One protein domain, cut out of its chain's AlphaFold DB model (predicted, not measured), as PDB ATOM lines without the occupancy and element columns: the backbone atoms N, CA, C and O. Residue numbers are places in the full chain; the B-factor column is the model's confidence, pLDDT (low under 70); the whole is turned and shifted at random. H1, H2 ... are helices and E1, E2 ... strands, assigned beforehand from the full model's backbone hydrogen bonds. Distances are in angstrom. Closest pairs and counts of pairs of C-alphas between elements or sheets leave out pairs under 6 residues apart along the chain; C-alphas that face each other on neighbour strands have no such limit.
ATOM      1  N   THR A   6     -13.021 -28.643 -22.314       92.94
ATOM      2  CA  THR A   6     -11.856 -29.375 -21.808       92.94
ATOM      3  C   THR A   6     -11.247 -28.642 -20.618       92.94
ATOM      4  O   THR A   6     -11.349 -27.418 -20.520       92.94
ATOM      5  N   LEU A   7     -10.556 -29.368 -19.742       91.19
ATOM      6  CA  LEU A   7      -9.847 -28.777 -18.603       91.19
ATOM      7  C   LEU A   7      -8.807 -27.729 -19.041       91.19
ATOM      8  O   LEU A   7      -8.655 -26.695 -18.400       91.19
ATOM      9  N   GLN A   8      -8.168 -27.943 -20.195       92.31
ATOM     10  CA  GLN A   8      -7.277 -26.964 -20.825       92.31
ATOM     11  C   GLN A   8      -8.025 -25.689 -21.247       92.31
ATOM     12  O   GLN A   8      -7.540 -24.578 -21.041       92.31
ATOM     13  N   THR A   9      -9.228 -25.833 -21.815       94.06
ATOM     14  CA  THR A   9     -10.074 -24.686 -22.174       94.06
ATOM     15  C   THR A   9     -10.543 -23.947 -20.925       94.06
ATOM     16  O   THR A   9     -10.520 -22.720 -20.917       94.06
ATOM     17  N   LEU A  10     -10.927 -24.674 -19.869       93.94
ATOM     18  CA  LEU A  10     -11.301 -24.098 -18.578       93.94
ATOM     19  C   LEU A  10     -10.146 -23.294 -17.972       93.94
ATOM     20  O   LEU A  10     -10.352 -22.144 -17.603       93.94
ATOM     21  N   SER A  11      -8.937 -23.862 -17.938       93.50
ATOM     22  CA  SER A  11      -7.733 -23.191 -17.434       93.50
ATOM     23  C   SER A  11      -7.440 -21.896 -18.202       93.50
ATOM     24  O   SER A  11      -7.267 -20.844 -17.591       93.50
ATOM     25  N   ARG A  12      -7.522 -21.924 -19.540       96.31
ATOM     26  CA  ARG A  12      -7.350 -20.725 -20.375       96.31
ATOM     27  C   ARG A  12      -8.425 -19.663 -20.119       96.31
ATOM     28  O   ARG A  12      -8.117 -18.478 -20.086       96.31
ATOM     29  N   LEU A  13      -9.690 -20.069 -19.992       94.75
ATOM     30  CA  LEU A  13     -10.792 -19.141 -19.710       94.75
ATOM     31  C   LEU A  13     -10.652 -18.515 -18.320       94.75
ATOM     32  O   LEU A  13     -10.933 -17.332 -18.159       94.75
ATOM     33  N   TYR A  14     -10.193 -19.293 -17.340       94.44
ATOM     34  CA  TYR A  14      -9.915 -18.812 -15.994       94.44
ATOM     35  C   TYR A  14      -8.817 -17.740 -16.005       94.44
ATOM     36  O   TYR A  14      -9.035 -16.640 -15.507       94.44
ATOM     37  N   GLU A  15      -7.695 -18.001 -16.678       96.50
ATOM     38  CA  GLU A  15      -6.598 -17.035 -16.808       96.50
ATOM     39  C   GLU A  15      -7.032 -15.743 -17.509       96.50
ATOM     40  O   GLU A  15      -6.705 -14.648 -17.057       96.50
ATOM     41  N   GLN A  16      -7.843 -15.844 -18.565       96.94
ATOM     42  CA  GLN A  16      -8.390 -14.670 -19.253       96.94
ATOM     43  C   GLN A  16      -9.318 -13.828 -18.368       96.94
ATOM     44  O   GLN A  16      -9.359 -12.608 -18.513       96.94
ATOM     45  N   GLN A  17     -10.084 -14.475 -17.488       97.06
ATOM     46  CA  GLN A  17     -11.083 -13.825 -16.643       97.06
ATOM     47  C   GLN A  17     -10.459 -13.203 -15.384       97.06
ATOM     48  O   GLN A  17     -10.872 -12.118 -14.978       97.06
ATOM     49  N   PHE A  18      -9.492 -13.887 -14.769       95.31
ATOM     50  CA  PHE A  18      -8.961 -13.544 -13.444       95.31
ATOM     51  C   PHE A  18      -7.501 -13.071 -13.461       95.31
ATOM     52  O   PHE A  18      -7.031 -12.524 -12.469       95.31
ATOM     53  N   GLY A  19      -6.787 -13.219 -14.583       96.62
ATOM     54  CA  GLY A  19      -5.382 -12.817 -14.705       96.62
ATOM     55  C   GLY A  19      -4.400 -13.743 -13.983       96.62
ATOM     56  O   GLY A  19      -3.252 -13.359 -13.769       96.62
ATOM     57  N   GLU A  20      -4.833 -14.947 -13.605       95.44
ATOM     58  CA  GLU A  20      -4.030 -15.946 -12.898       95.44
ATOM     59  C   GLU A  20      -4.205 -17.348 -13.498       95.44
ATOM     60  O   GLU A  20      -5.264 -17.705 -14.011       95.44
ATOM     61  N   VAL A  21      -3.149 -18.162 -13.440       94.19
ATOM     62  CA  VAL A  21      -3.161 -19.527 -13.980       94.19
ATOM     63  C   VAL A  21      -3.938 -20.439 -13.035       94.19
ATOM     64  O   VAL A  21      -3.582 -20.562 -11.867       94.19
ATOM     65  N   LEU A  22      -4.959 -21.130 -13.551       92.81
ATOM     66  CA  LEU A  22      -5.677 -22.158 -12.793       92.81
ATOM     67  C   LEU A  22      -4.729 -23.337 -12.504       92.81
ATOM     68  O   LEU A  22      -4.310 -23.994 -13.466       92.81
ATOM     69  N   PRO A  23      -4.394 -23.645 -11.235       90.12
ATOM     70  CA  PRO A  23      -3.515 -24.762 -10.910       90.12
ATOM     71  C   PRO A  23      -4.255 -26.079 -11.156       90.12
ATOM     72  O   PRO A  23      -5.052 -26.535 -10.343       90.12
ATOM     73  N   VAL A  24      -4.016 -26.688 -12.318       89.06
ATOM     74  CA  VAL A  24      -4.599 -27.986 -12.676       89.06
ATOM     75  C   VAL A  24      -3.808 -29.105 -12.005       89.06
ATOM     76  O   VAL A  24      -3.023 -29.806 -12.642       89.06
ATOM     77  N   ASP A  25      -3.997 -29.244 -10.699       90.50
ATOM     78  CA  ASP A  25      -3.430 -30.316  -9.892       90.50
ATOM     79  C   ASP A  25      -4.503 -31.333  -9.453       90.50
ATOM     80  O   ASP A  25      -5.698 -31.218  -9.753       90.50
ATOM     81  N   THR A  26      -4.068 -32.376  -8.745       84.75
ATOM     82  CA  THR A  26      -4.960 -33.414  -8.212       84.75
ATOM     83  C   THR A  26      -5.966 -32.848  -7.203       84.75
ATOM     84  O   THR A  26      -7.068 -33.380  -7.084       84.75
ATOM     85  N   GLN A  27      -5.624 -31.775  -6.481       84.06
ATOM     86  CA  GLN A  27      -6.517 -31.173  -5.488       84.06
ATOM     87  C   GLN A  27      -7.677 -30.450  -6.169       84.06
ATOM     88  O   GLN A  27      -8.827 -30.659  -5.781       84.06
ATOM     89  N   LEU A  28      -7.402 -29.691  -7.232       86.62
ATOM     90  CA  LEU A  28      -8.437 -29.067  -8.045       86.62
ATOM     91  C   LEU A  28      -9.354 -30.123  -8.662       86.62
ATOM     92  O   LEU A  28     -10.570 -29.981  -8.597       86.62
ATOM     93  N   LEU A  29      -8.799 -31.197  -9.228       85.75
ATOM     94  CA  LEU A  29      -9.613 -32.286  -9.776       85.75
ATOM     95  C   LEU A  29     -10.529 -32.901  -8.711       85.75
ATOM     96  O   LEU A  29     -11.716 -33.086  -8.970       85.75
ATOM     97  N   ASN A  30     -10.010 -33.147  -7.508       79.88
ATOM     98  CA  ASN A  30     -10.811 -33.648  -6.392       79.88
ATOM     99  C   ASN A  30     -11.922 -32.665  -5.997       79.88
ATOM    100  O   ASN A  30     -13.057 -33.088  -5.787       79.88
ATOM    101  N   ALA A  31     -11.629 -31.363  -5.949       81.25
ATOM    102  CA  ALA A  31     -12.620 -30.332  -5.649       81.25
ATOM    103  C   ALA A  31     -13.710 -30.255  -6.733       81.25
ATOM    104  O   ALA A  31     -14.899 -30.234  -6.419       81.25
ATOM    105  N   LEU A  32     -13.322 -30.295  -8.011       86.12
ATOM    106  CA  LEU A  32     -14.251 -30.265  -9.143       86.12
ATOM    107  C   LEU A  32     -15.172 -31.494  -9.164       86.12
ATOM    108  O   LEU A  32     -16.353 -31.352  -9.467       86.12
ATOM    109  N   VAL A  33     -14.663 -32.682  -8.814       80.38
ATOM    110  CA  VAL A  33     -15.470 -33.914  -8.691       80.38
ATOM    111  C   VAL A  33     -16.472 -33.826  -7.536       80.38
ATOM    112  O   VAL A  33     -17.547 -34.416  -7.611       80.38
ATOM    113  N   GLN A  34     -16.156 -33.075  -6.480       80.06
ATOM    114  CA  GLN A  34     -17.068 -32.852  -5.357       80.06
ATOM    115  C   GLN A  34     -18.142 -31.795  -5.648       80.06
ATOM    116  O   GLN A  34     -19.128 -31.717  -4.916       80.06
ATOM    117  N   CYS A  35     -17.995 -30.991  -6.706       83.88
ATOM    118  CA  CYS A  35     -18.991 -29.992  -7.068       83.88
ATOM    119  C   CYS A  35     -20.257 -30.662  -7.643       83.88
ATOM    120  O   CYS A  35     -20.221 -31.186  -8.755       83.88
ATOM    121  N   PRO A  36     -21.424 -30.561  -6.979       82.62
ATOM    122  CA  PRO A  36     -22.638 -31.288  -7.374       82.62
ATOM    123  C   PRO A  36     -23.228 -30.860  -8.726       82.62
ATOM    124  O   PRO A  36     -24.069 -31.556  -9.295       82.62
ATOM    125  N   GLN A  37     -22.825 -29.688  -9.217       88.94
ATOM    126  CA  GLN A  37     -23.250 -29.102 -10.488       88.94
ATOM    127  C   GLN A  37     -22.252 -29.347 -11.619       88.94
ATOM    128  O   GLN A  37     -22.548 -29.033 -12.772       88.94
ATOM    129  N   LEU A  38     -21.063 -29.868 -11.312       88.75
ATOM    130  CA  LEU A  38     -20.056 -30.164 -12.314       88.75
ATOM    131  C   LEU A  38     -20.037 -31.652 -12.601       88.75
ATOM    132  O   LEU A  38     -20.206 -32.503 -11.734       88.75
ATOM    133  N   LEU A  39     -19.829 -31.944 -13.869       87.12
ATOM    134  CA  LEU A  39     -19.721 -33.285 -14.377       87.12
ATOM    135  C   LEU A  39     -18.386 -33.407 -15.090       87.12
ATOM    136  O   LEU A  39     -18.121 -32.679 -16.044       87.12
ATOM    137  N   LEU A  40     -17.559 -34.333 -14.623       89.88
ATOM    138  CA  LEU A  40     -16.236 -34.579 -15.166       89.88
ATOM    139  C   LEU A  40     -16.226 -35.941 -15.842       89.88
ATOM    140  O   LEU A  40     -16.558 -36.952 -15.228       89.88
ATOM    141  N   MET A  41     -15.840 -35.969 -17.112       90.50
ATOM    142  CA  MET A  41     -15.726 -37.210 -17.868       90.50
ATOM    143  C   MET A  41     -14.416 -37.244 -18.650       90.50
ATOM    144  O   MET A  41     -14.005 -36.232 -19.214       90.50
ATOM    145  N   SER A  42     -13.777 -38.411 -18.720       89.12
ATOM    146  CA  SER A  42     -12.566 -38.605 -19.519       89.12
ATOM    147  C   SER A  42     -12.897 -39.021 -20.953       89.12
ATOM    148  O   SER A  42     -13.800 -39.830 -21.207       89.12
ATOM    149  N   ARG A  43     -12.150 -38.476 -21.916       87.81
ATOM    150  CA  ARG A  43     -12.195 -38.922 -23.314       87.81
ATOM    151  C   ARG A  43     -11.473 -40.261 -23.468       87.81
ATOM    152  O   ARG A  43     -10.415 -40.455 -22.883       87.81
ATOM    153  N   LYS A  44     -12.018 -41.169 -24.281       85.06
ATOM    154  CA  LYS A  44     -11.503 -42.539 -24.472       85.06
ATOM    155  C   LYS A  44     -10.096 -42.575 -25.072       85.06
ATOM    156  O   LYS A  44      -9.290 -43.400 -24.663       85.06
ATOM    157  N   GLU A  45      -9.828 -41.716 -26.054       87.88
ATOM    158  CA  GLU A  45      -8.577 -41.751 -26.825       87.88
ATOM    159  C   GLU A  45      -7.476 -40.898 -26.190       87.88
ATOM    160  O   GLU A  45      -6.317 -41.298 -26.150       87.88
ATOM    161  N   THR A  46      -7.838 -39.718 -25.685       87.75
ATOM    162  CA  THR A  46      -6.867 -38.725 -25.208       87.75
ATOM    163  C   THR A  46      -6.725 -38.694 -23.690       87.75
ATOM    164  O   THR A  46      -5.815 -38.042 -23.187       87.75
ATOM    165  N   ASN A  47      -7.624 -39.354 -22.947       85.56
ATOM    166  CA  ASN A  47      -7.791 -39.194 -21.497       85.56
ATOM    167  C   ASN A  47      -7.997 -37.733 -21.051       85.56
ATOM    168  O   ASN A  47      -7.904 -37.427 -19.864       85.56
ATOM    169  N   GLU A  48      -8.309 -36.819 -21.975       89.50
ATOM    170  CA  GLU A  48      -8.617 -35.434 -21.633       89.50
ATOM    171  C   GLU A  48      -9.906 -35.373 -20.818       89.50
ATOM    172  O   GLU A  48     -10.913 -35.995 -21.170       89.50
ATOM    173  N   MET A  49      -9.890 -34.577 -19.753       90.00
ATOM    174  CA  MET A  49     -11.067 -34.331 -18.932       90.00
ATOM    175  C   MET A  49     -11.947 -33.260 -19.578       90.00
ATOM    176  O   MET A  49     -11.484 -32.157 -19.892       90.00
ATOM    177  N   VAL A  50     -13.224 -33.585 -19.750       91.12
ATOM    178  CA  VAL A  50     -14.279 -32.677 -20.201       91.12
ATOM    179  C   VAL A  50     -15.164 -32.349 -19.009       91.12
ATOM    180  O   VAL A  50     -15.649 -33.247 -18.320       91.12
ATOM    181  N   VAL A  51     -15.355 -31.056 -18.772       91.81
ATOM    182  CA  VAL A  51     -16.187 -30.509 -17.706       91.81
ATOM    183  C   VAL A  51     -17.502 -30.034 -18.311       91.81
ATOM    184  O   VAL A  51     -17.520 -29.192 -19.214       91.81
ATOM    185  N   PHE A  52     -18.609 -30.551 -17.795       90.25
ATOM    186  CA  PHE A  52     -19.956 -30.099 -18.111       90.25
ATOM    187  C   PHE A  52     -20.554 -29.413 -16.887       90.25
ATOM    188  O   PHE A  52     -20.406 -29.883 -15.760       90.25
ATOM    189  N   TYR A  53     -21.249 -28.304 -17.117       90.56
ATOM    190  CA  TYR A  53     -21.972 -27.589 -16.074       90.56
ATOM    191  C   TYR A  53     -23.463 -27.912 -16.145       90.56
ATOM    192  O   TYR A  53     -24.089 -27.775 -17.204       90.56
ATOM    193  N   CYS A  54     -24.028 -28.282 -15.002       86.81
ATOM    194  CA  CYS A  54     -25.447 -28.512 -14.797       86.81
ATOM    195  C   CYS A  54     -26.044 -27.419 -13.907       86.81
ATOM    196  O   CYS A  54     -25.497 -27.087 -12.860       86.81
ATOM    197  N   SER A  55     -27.194 -26.868 -14.306       86.19
ATOM    198  CA  SER A  55     -27.944 -25.917 -13.470       86.19
ATOM    199  C   SER A  55     -28.561 -26.581 -12.233       86.19
ATOM    200  O   SER A  55     -28.889 -25.904 -11.263       86.19
ATOM    201  N   GLU A  56     -28.719 -27.902 -12.274       88.06
ATOM    202  CA  GLU A  56     -29.244 -28.743 -11.201       88.06
ATOM    203  C   GLU A  56     -28.171 -29.735 -10.733       88.06
ATOM    204  O   GLU A  56     -27.155 -29.933 -11.402       88.06
ATOM    205  N   HIS A  57     -28.404 -30.382  -9.588       85.88
ATOM    206  CA  HIS A  57     -27.534 -31.450  -9.097       85.88
ATOM    207  C   HIS A  57     -27.454 -32.587 -10.128       85.88
ATOM    208  O   HIS A  57     -28.490 -33.061 -10.605       85.88
ATOM    209  N   ILE A  58     -26.249 -33.080 -10.419       83.75
ATOM    210  CA  ILE A  58     -26.018 -34.088 -11.465       83.75
ATOM    211  C   ILE A  58     -26.875 -35.346 -11.277       83.75
ATOM    212  O   ILE A  58     -27.445 -35.857 -12.235       83.75
ATOM    213  N   LEU A  59     -27.054 -35.802 -10.035       83.12
ATOM    214  CA  LEU A  59     -27.919 -36.948  -9.728       83.12
ATOM    215  C   LEU A  59     -29.396 -36.729 -10.104       83.12
ATOM    216  O   LEU A  59     -30.028 -37.667 -10.581       83.12
ATOM    217  N   TYR A  60     -29.946 -35.518  -9.951       86.38
ATOM    218  CA  TYR A  60     -31.319 -35.233 -10.390       86.38
ATOM    219  C   TYR A  60     -31.422 -35.254 -11.911       86.38
ATOM    220  O   TYR A  60     -32.342 -35.856 -12.462       86.38
ATOM    221  N   VAL A  61     -30.434 -34.663 -12.588       87.06
ATOM    222  CA  VAL A  61     -30.340 -34.691 -14.050       87.06
ATOM    223  C   VAL A  61     -30.286 -36.137 -14.549       87.06
ATOM    224  O   VAL A  61     -31.077 -36.518 -15.409       87.06
ATOM    225  N   LEU A  62     -29.419 -36.969 -13.969       86.75
ATOM    226  CA  LEU A  62     -29.307 -38.382 -14.326       86.75
ATOM    227  C   LEU A  62     -30.590 -39.165 -14.038       86.75
ATOM    228  O   LEU A  62     -31.008 -39.941 -14.896       86.75
ATOM    229  N   SER A  63     -31.236 -38.946 -12.887       87.12
ATOM    230  CA  SER A  63     -32.512 -39.597 -12.554       87.12
ATOM    231  C   SER A  63     -33.572 -39.286 -13.605       87.12
ATOM    232  O   SER A  63     -34.139 -40.200 -14.199       87.12
ATOM    233  N   ASN A  64     -33.755 -38.003 -13.926       88.19
ATOM    234  CA  ASN A  64     -34.723 -37.551 -14.924       88.19
ATOM    235  C   ASN A  64     -34.440 -38.151 -16.312       88.19
ATOM    236  O   ASN A  64     -35.358 -38.561 -17.025       88.19
ATOM    237  N   ILE A  65     -33.165 -38.222 -16.707       88.81
ATOM    238  CA  ILE A  65     -32.757 -38.786 -17.997       88.81
ATOM    239  C   ILE A  65     -33.000 -40.299 -18.035       88.81
ATOM    240  O   ILE A  65     -33.533 -40.806 -19.026       88.81
ATOM    241  N   ILE A  66     -32.660 -41.026 -16.970       87.31
ATOM    242  CA  ILE A  66     -32.880 -42.474 -16.903       87.31
ATOM    243  C   ILE A  66     -34.381 -42.785 -16.890       87.31
ATOM    244  O   ILE A  66     -34.825 -43.622 -17.674       87.31
ATOM    245  N   GLU A  67     -35.187 -42.073 -16.099       88.00
ATOM    246  CA  GLU A  67     -36.650 -42.216 -16.082       88.00
ATOM    247  C   GLU A  67     -37.272 -41.965 -17.463       88.00
ATOM    248  O   GLU A  67     -38.173 -42.692 -17.909       88.00
ATOM    249  N   LYS A  68     -36.765 -40.967 -18.193       89.56
ATOM    250  CA  LYS A  68     -37.180 -40.691 -19.572       89.56
ATOM    251  C   LYS A  68     -36.789 -41.831 -20.515       89.56
ATOM    252  O   LYS A  68     -37.624 -42.278 -21.309       89.56
ATOM    253  N   ALA A  69     -35.565 -42.349 -20.404       87.69
ATOM    254  CA  ALA A  69     -35.087 -43.470 -21.210       87.69
ATOM    255  C   ALA A  69     -35.902 -44.756 -20.957       87.69
ATOM    256  O   ALA A  69     -36.309 -45.429 -21.921       87.69
ATOM    257  N   GLN A  70     -36.222 -45.043 -19.687       87.75
ATOM    258  CA  GLN A  70     -37.127 -46.118 -19.255       87.75
ATOM    259  C   GLN A  70     -38.525 -45.931 -19.855       87.75
ATOM    260  O   GLN A  70     -39.067 -46.836 -20.493       87.75
ATOM    261  N   SER A  71     -39.098 -44.733 -19.732       87.25
ATOM    262  CA  SER A  71     -40.443 -44.423 -20.232       87.25
ATOM    263  C   SER A  71     -40.558 -44.635 -21.740       87.25
ATOM    264  O   SER A  71     -41.492 -45.285 -22.217       87.25
ATOM    265  N   GLN A  72     -39.571 -44.175 -22.509       87.12
ATOM    266  CA  GLN A  72     -39.518 -44.434 -23.946       87.12
ATOM    267  C   GLN A  72     -39.349 -45.926 -24.269       87.12
ATOM    268  O   GLN A  72     -39.791 -46.381 -25.323       87.12
ATOM    269  N   GLN A  73     -38.666 -46.700 -23.417       85.25
ATOM    270  CA  GLN A  73     -38.436 -48.135 -23.644       85.25
ATOM    271  C   GLN A  73     -39.746 -48.896 -23.481       85.25
ATOM    272  O   GLN A  73     -40.110 -49.686 -24.351       85.25
ATOM    273  N   ARG A  74     -40.508 -48.550 -22.438       85.50
ATOM    274  CA  ARG A  74     -41.862 -49.060 -22.199       85.50
ATOM    275  C   ARG A  74     -42.817 -48.688 -23.335       85.50
ATOM    276  O   ARG A  74     -43.556 -49.543 -23.817       85.50
ATOM    277  N   GLN A  75     -42.780 -47.442 -23.815       87.38
ATOM    278  CA  GLN A  75     -43.602 -47.016 -24.957       87.38
ATOM    279  C   GLN A  75     -43.249 -47.766 -26.249       87.38
ATOM    280  O   GLN A  75     -44.153 -48.162 -26.984       87.38
ATOM    281  N   GLY A  76     -41.958 -47.991 -26.510       85.56
ATOM    282  CA  GLY A  76     -41.500 -48.801 -27.638       85.56
ATOM    283  C   GLY A  76     -42.030 -50.231 -27.559       85.56
ATOM    284  O   GLY A  76     -42.648 -50.696 -28.513       85.56
ATOM    285  N   ARG A  77     -41.879 -50.895 -26.404       81.81
ATOM    286  CA  ARG A  77     -42.360 -52.270 -26.176       81.81
ATOM    287  C   ARG A  77     -43.863 -52.418 -26.386       81.81
ATOM    288  O   ARG A  77     -44.279 -53.333 -27.089       81.81
ATOM    289  N   ARG A  78     -44.677 -51.489 -25.870       81.31
ATOM    290  CA  ARG A  78     -46.143 -51.528 -26.049       81.31
ATOM    291  C   ARG A  78     -46.563 -51.580 -27.522       81.31
ATOM    292  O   ARG A  78     -47.527 -52.263 -27.841       81.31
ATOM    293  N   ARG A  79     -45.819 -50.926 -28.424       81.31
ATOM    294  CA  ARG A  79     -46.100 -50.955 -29.873       81.31
ATOM    295  C   ARG A  79     -45.756 -52.291 -30.542       81.31
ATOM    296  O   ARG A  79     -46.323 -52.592 -31.587       81.31
ATOM    297  N   TYR A  80     -44.823 -53.062 -29.981       74.50
ATOM    298  CA  TYR A  80     -44.427 -54.370 -30.516       74.50
ATOM    299  C   TYR A  80     -45.277 -55.509 -29.940       74.50
ATOM    300  O   TYR A  80     -45.718 -56.366 -30.698       74.50
ATOM    301  N   ASP A  92     -37.223 -56.944 -16.020       76.44
ATOM    302  CA  ASP A  92     -37.174 -55.869 -15.029       76.44
ATOM    303  C   ASP A  92     -37.325 -54.490 -15.702       76.44
ATOM    304  O   ASP A  92     -36.412 -53.960 -16.343       76.44
ATOM    305  N   ASP A  93     -38.514 -53.904 -15.548       77.44
ATOM    306  CA  ASP A  93     -38.935 -52.625 -16.129       77.44
ATOM    307  C   ASP A  93     -38.070 -51.426 -15.696       77.44
ATOM    308  O   ASP A  93     -38.260 -50.308 -16.195       77.44
ATOM    309  N   ASN A  94     -37.144 -51.628 -14.757       84.25
ATOM    310  CA  ASN A  94     -36.264 -50.599 -14.205       84.25
ATOM    311  C   ASN A  94     -34.882 -50.551 -14.872       84.25
ATOM    312  O   ASN A  94     -34.040 -49.735 -14.489       84.25
ATOM    313  N   VAL A  95     -34.644 -51.389 -15.880       87.44
ATOM    314  CA  VAL A  95     -33.337 -51.527 -16.522       87.44
ATOM    315  C   VAL A  95     -33.316 -50.863 -17.906       87.44
ATOM    316  O   VAL A  95     -34.175 -51.112 -18.756       87.44
ATOM    317  N   VAL A  96     -32.308 -50.018 -18.151       89.06
ATOM    318  CA  VAL A  96     -32.100 -49.278 -19.408       89.06
ATOM    319  C   VAL A  96     -30.787 -49.682 -20.057       89.06
ATOM    320  O   VAL A  96     -29.754 -49.714 -19.400       89.06
ATOM    321  N   ALA A  97     -30.785 -49.905 -21.369       88.44
ATOM    322  CA  ALA A  97     -29.536 -50.101 -22.104       88.44
ATOM    323  C   ALA A  97     -28.680 -48.821 -22.093       88.44
ATOM    324  O   ALA A  97     -29.172 -47.742 -22.433       88.44
ATOM    325  N   VAL A  98     -27.388 -48.941 -21.778       87.69
ATOM    326  CA  VAL A  98     -26.427 -47.824 -21.744       87.69
ATOM    327  C   VAL A  98     -26.448 -47.027 -23.039       87.69
ATOM    328  O   VAL A  98     -26.449 -45.807 -22.984       87.69
ATOM    329  N   GLU A  99     -26.537 -47.672 -24.204       87.50
ATOM    330  CA  GLU A  99     -26.603 -46.965 -25.491       87.50
ATOM    331  C   GLU A  99     -27.795 -46.008 -25.582       87.50
ATOM    332  O   GLU A  99     -27.704 -44.925 -26.159       87.50
ATOM    333  N   LYS A 100     -28.930 -46.401 -25.002       89.56
ATOM    334  CA  LYS A 100     -30.124 -45.565 -24.972       89.56
ATOM    335  C   LYS A 100     -29.962 -44.409 -23.993       89.56
ATOM    336  O   LYS A 100     -30.357 -43.291 -24.311       89.56
ATOM    337  N   LEU A 101     -29.363 -44.680 -22.837       90.06
ATOM    338  CA  LEU A 101     -29.015 -43.646 -21.872       90.06
ATOM    339  C   LEU A 101     -28.035 -42.633 -22.480       90.06
ATOM    340  O   LEU A 101     -28.274 -41.438 -22.367       90.06
ATOM    341  N   ILE A 102     -26.997 -43.094 -23.185       90.19
ATOM    342  CA  ILE A 102     -26.039 -42.239 -23.899       90.19
ATOM    343  C   ILE A 102     -26.776 -41.329 -24.877       90.19
ATOM    344  O   ILE A 102     -26.601 -40.123 -24.798       90.19
ATOM    345  N   LYS A 103     -27.667 -41.864 -25.720       91.44
ATOM    346  CA  LYS A 103     -28.448 -41.039 -26.659       91.44
ATOM    347  C   LYS A 103     -29.282 -39.970 -25.956       91.44
ATOM    348  O   LYS A 103     -29.345 -38.837 -26.421       91.44
ATOM    349  N   GLU A 104     -29.922 -40.300 -24.836       91.75
ATOM    350  CA  GLU A 104     -30.685 -39.308 -24.073       91.75
ATOM    351  C   GLU A 104     -29.780 -38.263 -23.402       91.75
ATOM    352  O   GLU A 104     -30.145 -37.089 -23.369       91.75
ATOM    353  N   LEU A 105     -28.588 -38.651 -22.932       89.50
ATOM    354  CA  LEU A 105     -27.573 -37.726 -22.418       89.50
ATOM    355  C   LEU A 105     -27.046 -36.798 -23.524       89.50
ATOM    356  O   LEU A 105     -26.934 -35.595 -23.303       89.50
ATOM    357  N   GLU A 106     -26.786 -37.324 -24.723       90.69
ATOM    358  CA  GLU A 106     -26.360 -36.549 -25.897       90.69
ATOM    359  C   GLU A 106     -27.422 -35.530 -26.311       90.69
ATOM    360  O   GLU A 106     -27.098 -34.373 -26.569       90.69
ATOM    361  N   ILE A 107     -28.702 -35.925 -26.314       90.00
ATOM    362  CA  ILE A 107     -29.828 -35.020 -26.589       90.00
ATOM    363  C   ILE A 107     -29.938 -33.949 -25.499       90.00
ATOM    364  O   ILE A 107     -30.141 -32.776 -25.806       90.00
ATOM    365  N   TYR A 108     -29.822 -34.342 -24.229       87.31
ATOM    366  CA  TYR A 108     -29.975 -33.429 -23.100       87.31
ATOM    367  C   TYR A 108     -28.842 -32.394 -23.038       87.31
ATOM    368  O   TYR A 108     -29.099 -31.196 -22.890       87.31
ATOM    369  N   TRP A 109     -27.591 -32.832 -23.198       84.06
ATOM    370  CA  TRP A 109     -26.424 -31.948 -23.187       84.06
ATOM    371  C   TRP A 109     -26.140 -31.284 -24.529       84.06
ATOM    372  O   TRP A 109     -25.416 -30.288 -24.556       84.06
ATOM    373  N   ASN A 110     -26.741 -31.773 -25.616       87.50
ATOM    374  CA  ASN A 110     -26.447 -31.361 -26.986       87.50
ATOM    375  C   ASN A 110     -24.944 -31.493 -27.307       87.50
ATOM    376  O   ASN A 110     -24.315 -30.562 -27.814       87.50
ATOM    377  N   VAL A 111     -24.359 -32.639 -26.942       86.88
ATOM    378  CA  VAL A 111     -22.934 -32.972 -27.119       86.88
ATOM    379  C   VAL A 111     -22.811 -34.421 -27.581       86.88
ATOM    380  O   VAL A 111     -23.549 -35.270 -27.100       86.88
ATOM    381  N   ASP A 112     -21.867 -34.698 -28.483       87.88
ATOM    382  CA  ASP A 112     -21.476 -36.057 -28.871       87.88
ATOM    383  C   ASP A 112     -20.651 -36.713 -27.748       87.88
ATOM    384  O   ASP A 112     -19.558 -36.248 -27.405       87.88
ATOM    385  N   LEU A 113     -21.185 -37.787 -27.160       88.62
ATOM    386  CA  LEU A 113     -20.541 -38.540 -26.084       88.62
ATOM    387  C   LEU A 113     -19.807 -39.782 -26.606       88.62
ATOM    388  O   LEU A 113     -19.224 -40.522 -25.808       88.62
ATOM    389  N   GLY A 114     -19.763 -40.012 -27.923       87.88
ATOM    390  CA  GLY A 114     -19.094 -41.164 -28.531       87.88
ATOM    391  C   GLY A 114     -17.624 -41.293 -28.119       87.88
ATOM    392  O   GLY A 114     -17.118 -42.402 -27.908       87.88
ATOM    393  N   GLN A 115     -16.977 -40.148 -27.895       86.31
ATOM    394  CA  GLN A 115     -15.576 -40.025 -27.494       86.31
ATOM    395  C   GLN A 115     -15.343 -40.065 -25.979       86.31
ATOM    396  O   GLN A 115     -14.201 -39.958 -25.543       86.31
ATOM    397  N   VAL A 116     -16.386 -40.216 -25.163       86.75
ATOM    398  CA  VAL A 116     -16.317 -40.099 -23.701       86.75
ATOM    399  C   VAL A 116     -16.588 -41.448 -23.031       86.75
ATOM    400  O   VAL A 116     -17.421 -42.232 -23.490       86.75
ATOM    401  N   ASN A 117     -15.882 -41.760 -21.942       86.06
ATOM    402  CA  ASN A 117     -16.083 -43.003 -21.193       86.06
ATOM    403  C   ASN A 117     -17.281 -42.903 -20.228       86.06
ATOM    404  O   ASN A 117     -17.129 -42.814 -19.010       86.06
ATOM    405  N   VAL A 118     -18.493 -42.932 -20.790       86.94
ATOM    406  CA  VAL A 118     -19.747 -42.807 -20.026       86.94
ATOM    407  C   VAL A 118     -19.911 -43.928 -18.995       86.94
ATOM    408  O   VAL A 118     -20.413 -43.682 -17.907       86.94
ATOM    409  N   VAL A 119     -19.444 -45.148 -19.281       86.69
ATOM    410  CA  VAL A 119     -19.549 -46.276 -18.337       86.69
ATOM    411  C   VAL A 119     -18.710 -46.034 -17.084       86.69
ATOM    412  O   VAL A 119     -19.212 -46.212 -15.976       86.69
ATOM    413  N   ALA A 120     -17.457 -45.591 -17.239       84.44
ATOM    414  CA  ALA A 120     -16.609 -45.252 -16.098       84.44
ATOM    415  C   ALA A 120     -17.226 -44.133 -15.250       84.44
ATOM    416  O   ALA A 120     -17.233 -44.225 -14.025       84.44
ATOM    417  N   PHE A 121     -17.811 -43.127 -15.901       86.44
ATOM    418  CA  PHE A 121     -18.543 -42.065 -15.221       86.44
ATOM    419  C   PHE A 121     -19.755 -42.594 -14.430       86.44
ATOM    420  O   PHE A 121     -19.919 -42.270 -13.256       86.44
ATOM    421  N   LEU A 122     -20.594 -43.437 -15.039       86.25
ATOM    422  CA  LEU A 122     -21.776 -43.980 -14.363       86.25
ATOM    423  C   LEU A 122     -21.394 -44.846 -13.157       86.25
ATOM    424  O   LEU A 122     -22.079 -44.784 -12.144       86.25
ATOM    425  N   LYS A 123     -20.271 -45.576 -13.219       84.69
ATOM    426  CA  LYS A 123     -19.730 -46.327 -12.071       84.69
ATOM    427  C   LYS A 123     -19.298 -45.430 -10.903       84.69
ATOM    428  O   LYS A 123     -19.265 -45.899  -9.772       84.69
ATOM    429  N   GLN A 124     -18.960 -44.167 -11.161       80.56
ATOM    430  CA  GLN A 124     -18.613 -43.187 -10.124       80.56
ATOM    431  C   GLN A 124     -19.848 -42.495  -9.528       80.56
ATOM    432  O   GLN A 124     -19.760 -41.877  -8.469       80.56
ATOM    433  N   CYS A 125     -21.004 -42.582 -10.192       79.56
ATOM    434  CA  CYS A 125     -22.230 -41.961  -9.718       79.56
ATOM    435  C   CYS A 125     -22.901 -42.818  -8.646       79.56
ATOM    436  O   CYS A 125     -23.498 -43.856  -8.936       79.56
ATOM    437  N   ASN A 126     -22.889 -42.329  -7.407       72.94
ATOM    438  CA  ASN A 126     -23.706 -42.902  -6.340       72.94
ATOM    439  C   ASN A 126     -25.187 -42.888  -6.759       72.94
ATOM    440  O   ASN A 126     -25.729 -41.834  -7.082       72.94
ATOM    441  N   GLY A 127     -25.841 -44.054  -6.755       75.69
ATOM    442  CA  GLY A 127     -27.242 -44.198  -7.175       75.69
ATOM    443  C   GLY A 127     -27.439 -44.774  -8.582       75.69
ATOM    444  O   GLY A 127     -28.576 -44.942  -9.015       75.69
ATOM    445  N   VAL A 128     -26.362 -45.111  -9.295       82.50
ATOM    446  CA  VAL A 128     -26.435 -45.789 -10.593       82.50
ATOM    447  C   VAL A 128     -25.732 -47.139 -10.507       82.50
ATOM    448  O   VAL A 128     -24.553 -47.218 -10.180       82.50
ATOM    449  N   GLU A 129     -26.452 -48.213 -10.819       84.69
ATOM    450  CA  GLU A 129     -25.889 -49.558 -10.911       84.69
ATOM    451  C   GLU A 129     -25.667 -49.912 -12.382       84.69
ATOM    452  O   GLU A 129     -26.604 -49.920 -13.186       84.69
ATOM    453  N   VAL A 130     -24.409 -50.186 -12.732       86.69
ATOM    454  CA  VAL A 130     -24.007 -50.631 -14.068       86.69
ATOM    455  C   VAL A 130     -23.900 -52.154 -14.060       86.69
ATOM    456  O   VAL A 130     -23.028 -52.723 -13.410       86.69
ATOM    457  N   LEU A 131     -24.782 -52.810 -14.807       85.62
ATOM    458  CA  LEU A 131     -24.857 -54.261 -14.933       85.62
ATOM    459  C   LEU A 131     -24.083 -54.705 -16.189       85.62
ATOM    460  O   LEU A 131     -24.525 -54.486 -17.321       85.62
ATOM    461  N   GLU A 132     -22.925 -55.336 -15.986       80.00
ATOM    462  CA  GLU A 132     -22.092 -55.974 -17.022       80.00
ATOM    463  C   GLU A 132     -22.292 -57.499 -16.928       80.00
ATOM    464  O   GLU A 132     -22.106 -58.052 -15.846       80.00
ATOM    465  N   ARG A 133     -22.674 -58.222 -18.000       59.22
ATOM    466  CA  ARG A 133     -22.733 -59.709 -17.943       59.22
ATOM    467  C   ARG A 133     -21.781 -60.360 -18.941       59.22
ATOM    468  O   ARG A 133     -21.629 -59.871 -20.048       59.22
ATOM    469  N   ASN A 134     -21.197 -61.509 -18.606       56.12
ATOM    470  CA  ASN A 134     -20.150 -62.185 -19.385       56.12
ATOM    471  C   ASN A 134     -20.528 -63.598 -19.886       56.12
ATOM    472  O   ASN A 134     -21.682 -64.021 -19.833       56.12
ATOM    473  N   SER A 135     -19.529 -64.306 -20.424       47.03
ATOM    474  CA  SER A 135     -19.628 -65.071 -21.665       47.03
ATOM    475  C   SER A 135     -20.299 -66.469 -21.651       47.03
ATOM    476  O   SER A 135     -19.962 -67.334 -22.455       47.03
ATOM    477  N   LYS A 136     -21.239 -66.742 -20.735       55.06
ATOM    478  CA  LYS A 136     -22.166 -67.908 -20.793       55.06
ATOM    479  C   LYS A 136     -23.586 -67.587 -20.278       55.06
ATOM    480  O   LYS A 136     -24.357 -68.483 -19.954       55.06
ATOM    481  N   GLY A 137     -23.913 -66.299 -20.190       48.97
ATOM    482  CA  GLY A 137     -25.130 -65.709 -19.620       48.97
ATOM    483  C   GLY A 137     -25.047 -64.189 -19.785       48.97
ATOM    484  O   GLY A 137     -25.169 -63.433 -18.825       48.97
ATOM    485  N   GLU A 138     -24.712 -63.780 -21.012       46.19
ATOM    486  CA  GLU A 138     -23.911 -62.592 -21.334       46.19
ATOM    487  C   GLU A 138     -24.693 -61.307 -21.657       46.19
ATOM    488  O   GLU A 138     -25.799 -61.329 -22.185       46.19
ATOM    489  N   LEU A 139     -24.030 -60.173 -21.406       46.59
ATOM    490  CA  LEU A 139     -24.310 -58.782 -21.765       46.59
ATOM    491  C   LEU A 139     -22.963 -58.034 -21.786       46.59
ATOM    492  O   LEU A 139     -22.652 -57.255 -20.885       46.59
ATOM    493  N   TYR A 140     -22.181 -58.269 -22.845       48.41
ATOM    494  CA  TYR A 140     -21.110 -57.359 -23.294       48.41
ATOM    495  C   TYR A 140     -21.523 -56.518 -24.513       48.41
ATOM    496  O   TYR A 140     -20.718 -55.761 -25.046       48.41
ATOM    497  N   ARG A 141     -22.789 -56.609 -24.952       50.41
ATOM    498  CA  ARG A 141     -23.365 -55.710 -25.973       50.41
ATOM    499  C   ARG A 141     -24.491 -54.811 -25.477       50.41
ATOM    500  O   ARG A 141     -24.702 -53.766 -26.065       50.41
ATOM    501  N   ASN A 142     -25.139 -55.145 -24.362       61.41
ATOM    502  CA  ASN A 142     -26.073 -54.228 -23.712       61.41
ATOM    503  C   ASN A 142     -25.655 -54.080 -22.254       61.41
ATOM    504  O   ASN A 142     -26.259 -54.686 -21.374       61.41
ATOM    505  N   THR A 143     -24.592 -53.314 -21.986       78.44
ATOM    506  CA  THR A 143     -24.386 -52.823 -20.622       78.44
ATOM    507  C   THR A 143     -25.690 -52.164 -20.205       78.44
ATOM    508  O   THR A 143     -26.242 -51.341 -20.940       78.44
ATOM    509  N   MET A 144     -26.232 -52.605 -19.084       81.75
ATOM    510  CA  MET A 144     -27.516 -52.148 -18.597       81.75
ATOM    511  C   MET A 144     -27.284 -51.228 -17.408       81.75
ATOM    512  O   MET A 144     -26.337 -51.401 -16.648       81.75
ATOM    513  N   VAL A 145     -28.142 -50.235 -17.257       84.12
ATOM    514  CA  VAL A 145     -28.107 -49.272 -16.170       84.12
ATOM    515  C   VAL A 145     -29.444 -49.294 -15.470       84.12
ATOM    516  O   VAL A 145     -30.502 -49.237 -16.100       84.12
ATOM    517  N   ARG A 146     -29.374 -49.354 -14.151       85.38
ATOM    518  CA  ARG A 146     -30.513 -49.258 -13.257       85.38
ATOM    519  C   ARG A 146     -30.263 -48.095 -12.306       85.38
ATOM    520  O   ARG A 146     -29.157 -47.930 -11.794       85.38
ATOM    521  N   LEU A 147     -31.303 -47.306 -12.050       78.69
ATOM    522  CA  LEU A 147     -31.291 -46.404 -10.904       78.69
ATOM    523  C   LEU A 147     -31.370 -47.248  -9.637       78.69
ATOM    524  O   LEU A 147     -32.300 -48.037  -9.463       78.69
ATOM    525  N   VAL A 148     -30.395 -47.078  -8.755       75.88
ATOM    526  CA  VAL A 148     -30.527 -47.523  -7.375       75.88
ATOM    527  C   VAL A 148     -31.335 -46.437  -6.678       75.88
ATOM    528  O   VAL A 148     -30.885 -45.289  -6.642       75.88
ATOM    529  N   PRO A 149     -32.532 -46.756  -6.163       62.47
ATOM    530  CA  PRO A 149     -33.320 -45.795  -5.412       62.47
ATOM    531  C   PRO A 149     -32.431 -45.162  -4.330       62.47
ATOM    532  O   PRO A 149     -31.736 -45.878  -3.610       62.47
TER     533      PRO A 149
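Overview. This is residues 6 to 80 and 92 to 149 of the 401 residues of an uncharacterized protein of Reticulomyxa filosa (UniProt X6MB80). A small three-stranded sheet, E3, E5 and E4, has H3 and H5 over one face, with H4 on that same face but beside the strands. Along the long axis from it lies a smaller lobe, the strand hairpin E1 and E2 with H1 and H2, where H1 reaches farthest out; H5 comes close to both sheets, and residues 75 to 80 of H3 stick out at the opposite end. The printed part has 133 residues, with five named helices and five named strands in the order H1 H2 E1 E2 H3 E3 H4 H5 E4 E5, a mixed class. Both sheets are antiparallel, the larger in the order E3, E5, E4. The whole is elongated, 59 by 32 by 25 A, and only just compact, close to loose, with a radius of gyration of the C-alphas of 17.0 A.

Along the chain. The larger sheet holds E3, residues 95 to 97, E4, residues 128 to 133, 16.2 A long, and E5, residues 139 to 147, 17.9 A long, which ends at C-alpha 147 (-31.291, -46.404, -10.904). H3, residues 58 to 80, is 33.4 A long and ends at C-alpha 80 (-44.427, -54.370, -30.516). H4 is residues 98 to 109, 15.9 A, and H5 residues 118 to 124, 10.0 A. E1, residues 38 to 42, and E2, residues 49 to 53, make the smaller sheet. H1, residues 7 to 18, 16.1 A, begins at C-alpha 7 (-9.847, -28.777, -18.603), and H2 is residues 26 to 34, 12.5 A.

Arrangement. In the larger sheet N 96 and O 145 are 2.8 A apart between E3 and E5, and N 131 and O 144 are 2.8 A apart between E4 and E5, a hairpin. E5 bends by 75 degrees at residue 142. E3, H4, H5 and E4 form a split strand-helix-strand unit, two strands running the same way with E5 between them, and its crossover is right-handed. H3, H4 and H5 are on the same face of the sheet E3, E5, E4 and make two layers with it, helices on one face of a sheet, at heights over the sheet of 8.3, 10.7 and 8.7 A; H4 lies over none of the strands. With residues 65 to 69 alone, H3 touches H4, closest at the C-alphas of Ala 69 and Leu 101, 6.1 A, at a steep tilt of 59 degrees, opposite ways. The closest C-alphas of H5 and E1 are Phe 121 and Met 41, 6.2 A. In the hairpin E1 and E2, N 39 and O 52 are 2.9 A apart. The closest C-alphas of H1 and E2 are Leu 7 and Met 49, 5.7 A, and those of H2 and E1 are Val 33 and Leu 40, 6.6 A; H1 and H2 are apart. Every O i to N i+4 pair is within hydrogen-bond range in H1, H2, H4 and H5, and 17 of 19 in H3.

Size, cuts and confidence. The C-alphas farthest apart, of Gly 19 and Tyr 80, are 59.2 A apart. Residues 81 to 91 are not printed, and C-alphas 80 and 92 stand 17.2 A apart across the cut. Of the links printed whole, none is long. The mean pLDDT of the printed part is 84.2; residues 133 to 142 and residue 149 are under 70.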